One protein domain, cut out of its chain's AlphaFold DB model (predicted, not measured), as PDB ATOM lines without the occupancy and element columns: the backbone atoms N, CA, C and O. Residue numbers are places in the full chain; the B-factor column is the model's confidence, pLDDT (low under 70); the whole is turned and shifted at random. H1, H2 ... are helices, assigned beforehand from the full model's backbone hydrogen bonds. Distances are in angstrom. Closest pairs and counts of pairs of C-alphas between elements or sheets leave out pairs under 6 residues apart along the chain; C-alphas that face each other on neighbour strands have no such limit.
ATOM      1  N   ALA A 318     326.046 274.875 257.232       85.25
ATOM      2  CA  ALA A 318     327.324 275.530 256.947       85.25
ATOM      3  C   ALA A 318     328.286 274.672 256.097       85.25
ATOM      4  O   ALA A 318     329.101 275.219 255.357       85.25
ATOM      5  N   LYS A 319     328.189 273.336 256.166       83.12
ATOM      6  CA  LYS A 319     328.999 272.406 255.354       83.12
ATOM      7  C   LYS A 319     328.377 272.122 253.984       83.12
ATOM      8  O   LYS A 319     329.044 271.582 253.108       83.12
ATOM      9  N   MET A 320     327.128 272.528 253.768       80.56
ATOM     10  CA  MET A 320     326.358 272.256 252.551       80.56
ATOM     11  C   MET A 320     326.673 273.204 251.380       80.56
ATOM     12  O   MET A 320     325.986 273.200 250.363       80.56
ATOM     13  N   ILE A 321     327.715 274.031 251.506       78.88
ATOM     14  CA  ILE A 321     328.095 275.019 250.488       78.88
ATOM     15  C   ILE A 321     328.623 274.347 249.204       78.88
ATOM     16  O   ILE A 321     328.451 274.914 248.125       78.88
ATOM     17  N   SER A 322     329.215 273.151 249.321       68.38
ATOM     18  CA  SER A 322     329.907 272.415 248.249       68.38
ATOM     19  C   SER A 322     329.316 271.040 247.898       68.38
ATOM     20  O   SER A 322     329.832 270.379 246.999       68.38
ATOM     21  N   VAL A 323     328.272 270.587 248.598       78.06
ATOM     22  CA  VAL A 323     327.632 269.276 248.374       78.06
ATOM     23  C   VAL A 323     326.411 269.460 247.473       78.06
ATOM     24  O   VAL A 323     325.692 270.448 247.630       78.06
ATOM     25  N   ASN A 324     326.156 268.529 246.546       87.81
ATOM     26  CA  ASN A 324     324.942 268.599 245.737       87.81
ATOM     27  C   ASN A 324     323.700 268.401 246.623       87.81
ATOM     28  O   ASN A 324     323.657 267.517 247.481       87.81
ATOM     29  N   ILE A 325     322.687 269.236 246.410       89.81
ATOM     30  CA  ILE A 325     321.458 269.234 247.209       89.81
ATOM     31  C   ILE A 325     320.679 267.933 246.977       89.81
ATOM     32  O   ILE A 325     320.218 267.330 247.946       89.81
ATOM     33  N   ASP A 326     320.635 267.453 245.729       88.94
ATOM     34  CA  ASP A 326     319.941 266.217 245.335       88.94
ATOM     35  C   ASP A 326     320.463 264.975 246.087       88.94
ATOM     36  O   ASP A 326     319.684 264.093 246.450       88.94
ATOM     37  N   ASP A 327     321.771 264.915 246.371       90.00
ATOM     38  CA  ASP A 327     322.406 263.786 247.076       90.00
ATOM     39  C   ASP A 327     321.975 263.713 248.551       90.00
ATOM     40  O   ASP A 327     321.984 262.647 249.173       90.00
ATOM     41  N   CYS A 328     321.618 264.863 249.129       91.69
ATOM     42  CA  CYS A 328     321.247 265.001 250.535       91.69
ATOM     43  C   CYS A 328     319.733 265.049 250.757       91.69
ATOM     44  O   CYS A 328     319.279 264.682 251.839       91.69
ATOM     45  N   PHE A 329     318.959 265.478 249.760       93.62
ATOM     46  CA  PHE A 329     317.498 265.510 249.782       93.62
ATOM     47  C   PHE A 329     316.946 264.928 248.469       93.62
ATOM     48  O   PHE A 329     316.484 265.671 247.609       93.62
ATOM     49  N   PRO A 330     316.971 263.593 248.297       92.94
ATOM     50  CA  PRO A 330     316.512 262.951 247.064       92.94
ATOM     51  C   PRO A 330     314.979 262.928 246.917       92.94
ATOM     52  O   PRO A 330     314.479 262.504 245.877       92.94
ATOM     53  N   THR A 331     314.230 263.335 247.950       94.56
ATOM     54  CA  THR A 331     312.764 263.461 247.936       94.56
ATOM     55  C   THR A 331     312.303 264.666 248.755       94.56
ATOM     56  O   THR A 331     312.967 265.088 249.708       94.56
ATOM     57  N   THR A 332     311.093 265.152 248.473       95.44
ATOM     58  CA  THR A 332     310.462 266.214 249.283       95.44
ATOM     59  C   THR A 332     310.190 265.764 250.729       95.44
ATOM     60  O   THR A 332     310.240 266.570 251.662       95.44
ATOM     61  N   ALA A 333     309.950 264.466 250.956       96.06
ATOM     62  CA  ALA A 333     309.755 263.917 252.300       96.06
ATOM     63  C   ALA A 333     311.027 263.969 253.166       96.06
ATOM     64  O   ALA A 333     310.919 264.090 254.386       96.06
ATOM     65  N   ASP A 334     312.219 263.935 252.567       95.69
ATOM     66  CA  ASP A 334     313.479 264.081 253.302       95.69
ATOM     67  C   ASP A 334     313.721 265.537 253.747       95.69
ATOM     68  O   ASP A 334     314.208 265.771 254.858       95.69
ATOM     69  N   LEU A 335     313.286 266.528 252.954       95.25
ATOM     70  CA  LEU A 335     313.269 267.934 253.379       95.25
ATOM     71  C   LEU A 335     312.251 268.171 254.510       95.25
ATOM     72  O   LEU A 335     312.579 268.820 255.505       95.25
ATOM     73  N   PHE A 336     311.049 267.593 254.414       95.81
ATOM     74  CA  PHE A 336     310.085 267.599 255.522       95.81
ATOM     75  C   PHE A 336     310.700 266.983 256.790       95.81
ATOM     76  O   PHE A 336     310.648 267.578 257.867       95.81
ATOM     77  N   ALA A 337     311.353 265.822 256.667       95.62
ATOM     78  CA  ALA A 337     311.991 265.129 257.782       95.62
ATOM     79  C   ALA A 337     313.109 265.959 258.443       95.62
ATOM     80  O   ALA A 337     313.242 265.955 259.668       95.62
ATOM     81  N   TYR A 338     313.876 266.732 257.669       95.69
ATOM     82  CA  TYR A 338     314.894 267.646 258.196       95.69
ATOM     83  C   TYR A 338     314.325 268.713 259.145       95.69
ATOM     84  O   TYR A 338     314.976 269.033 260.150       95.69
ATOM     85  N   HIS A 339     313.122 269.222 258.865       95.06
ATOM     86  CA  HIS A 339     312.409 270.200 259.699       95.06
ATOM     87  C   HIS A 339     311.542 269.559 260.788       95.06
ATOM     88  O   HIS A 339     311.369 270.140 261.859       95.06
ATOM     89  N   ALA A 340     311.057 268.336 260.571       95.38
ATOM     90  CA  ALA A 340     310.312 267.560 261.560       95.38
ATOM     91  C   ALA A 340     311.209 266.962 262.666       95.38
ATOM     92  O   ALA A 340     310.739 266.700 263.777       95.38
ATOM     93  N   LEU A 341     312.510 266.773 262.407       95.31
ATOM     94  CA  LEU A 341     313.449 266.121 263.329       95.31
ATOM     95  C   LEU A 341     313.542 266.766 264.732       95.31
ATOM     96  O   LEU A 341     313.521 266.014 265.713       95.31
ATOM     97  N   PRO A 342     313.606 268.105 264.901       94.69
ATOM     98  CA  PRO A 342     313.558 268.729 266.225       94.69
ATOM     99  C   PRO A 342     312.248 268.447 266.974       94.69
ATOM    100  O   PRO A 342     312.269 268.254 268.189       94.69
ATOM    101  N   LEU A 343     311.115 268.365 266.265       95.50
ATOM    102  CA  LEU A 343     309.808 268.053 266.855       95.50
ATOM    103  C   LEU A 343     309.736 266.586 267.297       95.50
ATOM    104  O   LEU A 343     309.314 266.308 268.420       95.50
ATOM    105  N   ALA A 344     310.227 265.656 266.473       96.00
ATOM    106  CA  ALA A 344     310.314 264.239 266.826       96.00
ATOM    107  C   ALA A 344     311.256 264.001 268.025       96.00
ATOM    108  O   ALA A 344     310.889 263.285 268.957       96.00
ATOM    109  N   LYS A 345     312.425 264.665 268.068       95.38
ATOM    110  CA  LYS A 345     313.332 264.638 269.235       95.38
ATOM    111  C   LYS A 345     312.706 265.278 270.483       95.38
ATOM    112  O   LYS A 345     312.943 264.799 271.586       95.38
ATOM    113  N   LYS A 346     311.868 266.313 270.340       95.62
ATOM    114  CA  LYS A 346     311.113 266.907 271.461       95.62
ATOM    115  C   LYS A 346     310.017 265.974 271.997       95.62
ATOM    116  O   LYS A 346     309.785 265.969 273.201       95.62
ATOM    117  N   LYS A 347     309.360 265.192 271.131       96.50
ATOM    118  CA  LYS A 347     308.323 264.211 271.508       96.50
ATOM    119  C   LYS A 347     308.898 262.945 272.156       96.50
ATOM    120  O   LYS A 347     308.401 262.518 273.191       96.50
ATOM    121  N   LEU A 348     309.923 262.344 271.546       97.31
ATOM    122  CA  LEU A 348     310.468 261.037 271.948       97.31
ATOM    123  C   LEU A 348     311.724 261.117 272.839       97.31
ATOM    124  O   LEU A 348     312.183 260.089 273.335       97.31
ATOM    125  N   GLY A 349     312.282 262.313 273.038       95.88
ATOM    126  CA  GLY A 349     313.555 262.540 273.724       95.88
ATOM    127  C   GLY A 349     314.762 262.566 272.775       95.88
ATOM    128  O   GLY A 349     314.718 262.067 271.648       95.88
ATOM    129  N   SER A 350     315.872 263.142 273.248       95.56
ATOM    130  CA  SER A 350     317.155 263.209 272.526       95.56
ATOM    131  C   SER A 350     317.700 261.831 272.151       95.56
ATOM    132  O   SER A 350     318.254 261.655 271.066       95.56
ATOM    133  N   ASP A 351     317.494 260.863 273.042       96.12
ATOM    134  CA  ASP A 351     318.130 259.542 273.030       96.12
ATOM    135  C   ASP A 351     317.285 258.506 272.256       96.12
ATOM    136  O   ASP A 351     317.588 257.309 272.216       96.12
ATOM    137  N   ALA A 352     316.192 258.960 271.633       96.94
ATOM    138  CA  ALA A 352     315.285 258.130 270.863       96.94
ATOM    139  C   ALA A 352     315.995 257.477 269.664       96.94
ATOM    140  O   ALA A 352     316.627 258.129 268.831       96.94
ATOM    141  N   LYS A 353     315.844 256.155 269.531       96.81
ATOM    142  CA  LYS A 353     316.450 255.385 268.434       96.81
ATOM    143  C   LYS A 353     315.968 255.921 267.079       96.81
ATOM    144  O   LYS A 353     314.765 256.056 266.869       96.81
ATOM    145  N   ARG A 354     316.883 256.108 266.116       94.50
ATOM    146  CA  ARG A 354     316.613 256.650 264.758       94.50
ATOM    147  C   ARG A 354     315.414 256.004 264.038       94.50
ATOM    148  O   ARG A 354     314.704 256.691 263.313       94.50
ATOM    149  N   LYS A 355     315.125 254.713 264.275       95.88
ATOM    150  CA  LYS A 355     313.913 254.040 263.754       95.88
ATOM    151  C   LYS A 355     312.607 254.612 264.332       95.88
ATOM    152  O   LYS A 355     311.658 254.778 263.576       95.88
ATOM    153  N   ALA A 356     312.555 254.900 265.633       96.75
ATOM    154  CA  ALA A 356     311.374 255.467 266.290       96.75
ATOM    155  C   ALA A 356     311.148 256.921 265.853       96.75
ATOM    156  O   ALA A 356     310.047 257.267 265.446       96.75
ATOM    157  N   LEU A 357     312.216 257.728 265.811       97.00
ATOM    158  CA  LEU A 357     312.157 259.084 265.255       97.00
ATOM    159  C   LEU A 357     311.694 259.089 263.784       97.00
ATOM    160  O   LEU A 357     310.958 259.984 263.389       97.00
ATOM    161  N   ARG A 358     312.090 258.097 262.964       96.25
ATOM    162  CA  ARG A 358     311.630 258.006 261.564       96.25
ATOM    163  C   ARG A 358     310.140 257.690 261.493       96.25
ATOM    164  O   ARG A 358     309.470 258.259 260.644       96.25
ATOM    165  N   HIS A 359     309.648 256.808 262.364       96.81
ATOM    166  CA  HIS A 359     308.223 256.493 262.460       96.81
ATOM    167  C   HIS A 359     307.427 257.755 262.812       96.81
ATOM    168  O   HIS A 359     306.596 258.172 262.026       96.81
ATOM    169  N   GLU A 360     307.805 258.452 263.886       97.88
ATOM    170  CA  GLU A 360     307.154 259.693 264.329       97.88
ATOM    171  C   GLU A 360     307.128 260.786 263.242       97.88
ATOM    172  O   GLU A 360     306.128 261.476 263.069       97.88
ATOM    173  N   MET A 361     308.206 260.948 262.464       97.12
ATOM    174  CA  MET A 361     308.205 261.892 261.336       97.12
ATOM    175  C   MET A 361     307.359 261.411 260.150       97.12
ATOM    176  O   MET A 361     306.767 262.242 259.470       97.12
ATOM    177  N   GLN A 362     307.279 260.101 259.909       97.19
ATOM    178  CA  GLN A 362     306.397 259.516 258.896       97.19
ATOM    179  C   GLN A 362     304.924 259.693 259.297       97.19
ATOM    180  O   GLN A 362     304.120 260.106 258.469       97.19
ATOM    181  N   ASP A 363     304.588 259.490 260.575       97.50
ATOM    182  CA  ASP A 363     303.247 259.716 261.122       97.50
ATOM    183  C   ASP A 363     302.846 261.199 261.008       97.50
ATOM    184  O   ASP A 363     301.731 261.513 260.595       97.50
ATOM    185  N   MET A 364     303.764 262.130 261.306       97.38
ATOM    186  CA  MET A 364     303.536 263.569 261.105       97.38
ATOM    187  C   MET A 364     303.392 263.948 259.622       97.38
ATOM    188  O   MET A 364     302.596 264.829 259.298       97.38
ATOM    189  N   LEU A 365     304.117 263.287 258.713       96.44
ATOM    190  CA  LEU A 365     303.979 263.490 257.267       96.44
ATOM    191  C   LEU A 365     302.623 262.984 256.750       96.44
ATOM    192  O   LEU A 365     301.982 263.660 255.953       96.44
ATOM    193  N   GLU A 366     302.157 261.830 257.227       96.12
ATOM    194  CA  GLU A 366     300.850 261.262 256.861       96.12
ATOM    195  C   GLU A 366     299.668 262.027 257.490       96.12
ATOM    196  O   GLU A 366     298.575 262.034 256.927       96.12
ATOM    197  N   GLN A 367     299.893 262.740 258.600       96.75
ATOM    198  CA  GLN A 367     298.936 263.683 259.202       96.75
ATOM    199  C   GLN A 367     298.954 265.083 258.558       96.75
ATOM    200  O   GLN A 367     298.051 265.879 258.819       96.75
ATOM    201  N   THR A 368     299.954 265.410 257.729       95.81
ATOM    202  CA  THR A 368     300.060 266.731 257.087       95.81
ATOM    203  C   THR A 368     299.014 266.857 255.968       95.81
ATOM    204  O   THR A 368     299.025 266.053 255.032       95.81
ATOM    205  N   PRO A 369     298.107 267.853 255.999       96.38
ATOM    206  CA  PRO A 369     297.085 268.004 254.968       96.38
ATOM    207  C   PRO A 369     297.717 268.353 253.612       96.38
ATOM    208  O   PRO A 369     298.693 269.099 253.529       96.38
ATOM    209  N   GLY A 370     297.131 267.861 252.514       93.00
ATOM    210  CA  GLY A 370     297.738 267.951 251.176       93.00
ATOM    211  C   GLY A 370     298.083 269.371 250.696       93.00
ATOM    212  O   GLY A 370     299.044 269.546 249.954       93.00
ATOM    213  N   HIS A 371     297.360 270.394 251.165       95.62
ATOM    214  CA  HIS A 371     297.640 271.798 250.843       95.62
ATOM    215  C   HIS A 371     298.834 272.389 251.627       95.62
ATOM    216  O   HIS A 371     299.395 273.402 251.221       95.62
ATOM    217  N   GLU A 372     299.244 271.773 252.739       95.44
ATOM    218  CA  GLU A 372     300.516 272.073 253.407       95.44
ATOM    219  C   GLU A 372     301.658 271.269 252.787       95.44
ATOM    220  O   GLU A 372     302.742 271.812 252.592       95.44
ATOM    221  N   TYR A 373     301.412 270.023 252.366       95.12
ATOM    222  CA  TYR A 373     302.393 269.255 251.589       95.12
ATOM    223  C   TYR A 373     302.737 269.924 250.243       95.12
ATOM    224  O   TYR A 373     303.892 269.896 249.823       95.12
ATOM    225  N   ALA A 374     301.787 270.627 249.616       93.62
ATOM    226  CA  ALA A 374     302.056 271.479 248.454       93.62
ATOM    227  C   ALA A 374     303.110 272.571 248.738       93.62
ATOM    228  O   ALA A 374     304.014 272.777 247.932       93.62
ATOM    229  N   LYS A 375     303.075 273.202 249.922       95.75
ATOM    230  CA  LYS A 375     304.088 274.191 250.337       95.75
ATOM    231  C   LYS A 375     305.463 273.547 250.538       95.75
ATOM    232  O   LYS A 375     306.478 274.175 250.254       95.75
ATOM    233  N   TRP A 376     305.512 272.288 250.982       96.00
ATOM    234  CA  TRP A 376     306.765 271.533 251.080       96.00
ATOM    235  C   TRP A 376     307.367 271.214 249.705       96.00
ATOM    236  O   TRP A 376     308.584 271.305 249.563       96.00
ATOM    237  N   LEU A 377     306.541 270.934 248.687       95.19
ATOM    238  CA  LEU A 377     306.991 270.814 247.291       95.19
ATOM    239  C   LEU A 377     307.562 272.147 246.769       95.19
ATOM    240  O   LEU A 377     308.652 272.162 246.206       95.19
ATOM    241  N   GLU A 378     306.892 273.278 247.025       95.88
ATOM    242  CA  GLU A 378     307.410 274.610 246.664       95.88
ATOM    243  C   GLU A 378     308.745 274.937 247.356       95.88
ATOM    244  O   GLU A 378     309.662 275.459 246.722       95.88
ATOM    245  N   SER A 379     308.881 274.627 248.649       95.94
ATOM    246  CA  SER A 379     310.142 274.784 249.388       95.94
ATOM    247  C   SER A 379     311.247 273.856 248.878       95.94
ATOM    248  O   SER A 379     312.417 274.230 248.926       95.94
ATOM    249  N   PHE A 380     310.900 272.678 248.353       95.50
ATOM    250  CA  PHE A 380     311.854 271.764 247.729       95.50
ATOM    251  C   PHE A 380     312.342 272.282 246.365       95.50
ATOM    252  O   PHE A 380     313.551 272.364 246.156       95.50
ATOM    253  N   ASP A 381     311.447 272.728 245.474       95.00
ATOM    254  CA  ASP A 381     311.840 273.348 244.194       95.00
ATOM    255  C   ASP A 381     312.685 274.626 244.412       95.00
ATOM    256  O   ASP A 381     313.648 274.858 243.676       95.00
ATOM    257  N   LYS A 382     312.394 275.432 245.448       95.31
ATOM    258  CA  LYS A 382     313.233 276.579 245.861       95.31
ATOM    259  C   LYS A 382     314.627 276.141 246.305       95.31
ATOM    260  O   LYS A 382     315.619 276.689 245.825       95.31
ATOM    261  N   LEU A 383     314.711 275.127 247.167       94.44
ATOM    262  CA  LEU A 383     315.981 274.589 247.651       94.44
ATOM    263  C   LEU A 383     316.847 274.047 246.501       94.44
ATOM    264  O   LEU A 383     318.024 274.392 246.411       94.44
ATOM    265  N   VAL A 384     316.262 273.278 245.575       92.88
ATOM    266  CA  VAL A 384     316.933 272.799 244.348       92.88
ATOM    267  C   VAL A 384     317.353 273.965 243.438       92.88
ATOM    268  O   VAL A 384     318.385 273.894 242.775       92.88
ATOM    269  N   SER A 385     316.615 275.079 243.455       93.56
ATOM    270  CA  SER A 385     316.986 276.328 242.764       93.56
ATOM    271  C   SER A 385     318.096 277.129 243.471       93.56
ATOM    272  O   SER A 385     318.484 278.190 242.984       93.56
ATOM    273  N   GLY A 386     318.628 276.638 244.596       92.81
ATOM    274  CA  GLY A 386     319.730 277.248 245.348       92.81
ATOM    275  C   GLY A 386     319.312 278.084 246.564       92.81
ATOM    276  O   GLY A 386     320.188 278.635 247.235       92.81
ATOM    277  N   ASP A 387     318.017 278.166 246.884       93.94
ATOM    278  CA  ASP A 387     317.521 278.875 248.068       93.94
ATOM    279  C   ASP A 387     317.859 278.106 249.358       93.94
ATOM    280  O   ASP A 387     317.161 277.184 249.791       93.94
ATOM    281  N   ARG A 388     318.964 278.509 249.990       90.94
ATOM    282  CA  ARG A 388     319.447 277.932 251.249       90.94
ATOM    283  C   ARG A 388     318.660 278.399 252.475       90.94
ATOM    284  O   ARG A 388     318.827 277.791 253.534       90.94
ATOM    285  N   GLU A 389     317.782 279.400 252.370       91.25
ATOM    286  CA  GLU A 389     316.924 279.798 253.496       91.25
ATOM    287  C   GLU A 389     315.942 278.673 253.853       91.25
ATOM    288  O   GLU A 389     315.639 278.468 255.030       91.25
ATOM    289  N   MET A 390     315.577 277.829 252.880       93.06
ATOM    290  CA  MET A 390     314.769 276.617 253.078       93.06
ATOM    291  C   MET A 390     315.441 275.551 253.975       93.06
ATOM    292  O   MET A 390     314.776 274.603 254.396       93.06
ATOM    293  N   LEU A 391     316.732 275.695 254.310       93.00
ATOM    294  CA  LEU A 391     317.447 274.866 255.296       93.00
ATOM    295  C   LEU A 391     317.587 275.524 256.672       93.00
ATOM    296  O   LEU A 391     318.051 274.870 257.616       93.00
ATOM    297  N   THR A 392     317.178 276.785 256.826       90.56
ATOM    298  CA  THR A 392     317.086 277.399 258.150       90.56
ATOM    299  C   THR A 392     315.952 276.714 258.907       90.56
ATOM    300  O   THR A 392     314.771 276.857 258.597       90.56
TER     301      THR A 392
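Overview. This is residues 318 to 392 of the 514 residues of an uncharacterized protein of Plenodomus tracheiphilus IPT5 (UniProt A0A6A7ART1). Three long helices make a triangle: H3 and H4 form a V, and H2 runs between its arms. Short H1 and H5 sit by the end of H4. The all-helix printed part has 75 residues and five named helices, H1 to H5. It is compact, radius of gyration of the C-alphas 13.0 A, spanning 33 by 31 by 18 A.

Arrangement. H2, residues 332 to 348, touches H4, residues 370 to 384, at a steep tilt of 66 degrees, closest C-alphas Thr 332 and Phe 380, 5.9 A. H3, residues 354 to 367, touches H2, closest C-alphas Ala 344 and Leu 357, 5.7 A. In H3 every O i to N i+4 pair is within hydrogen-bond range, in H2 11 of 13, in H4 10 of 11.

Along the chain. H1, residues 325 to 328, begins at C-alpha (321.458, 269.234, 247.209); H5, residues 388 to 391, ends at (317.447, 274.866, 255.296). H2 is 23.2 A long, H3 19.8 A, H4 20.9 A.

Size, cuts and confidence. The printed part has no cut; Ser 322 alone is under pLDDT 70.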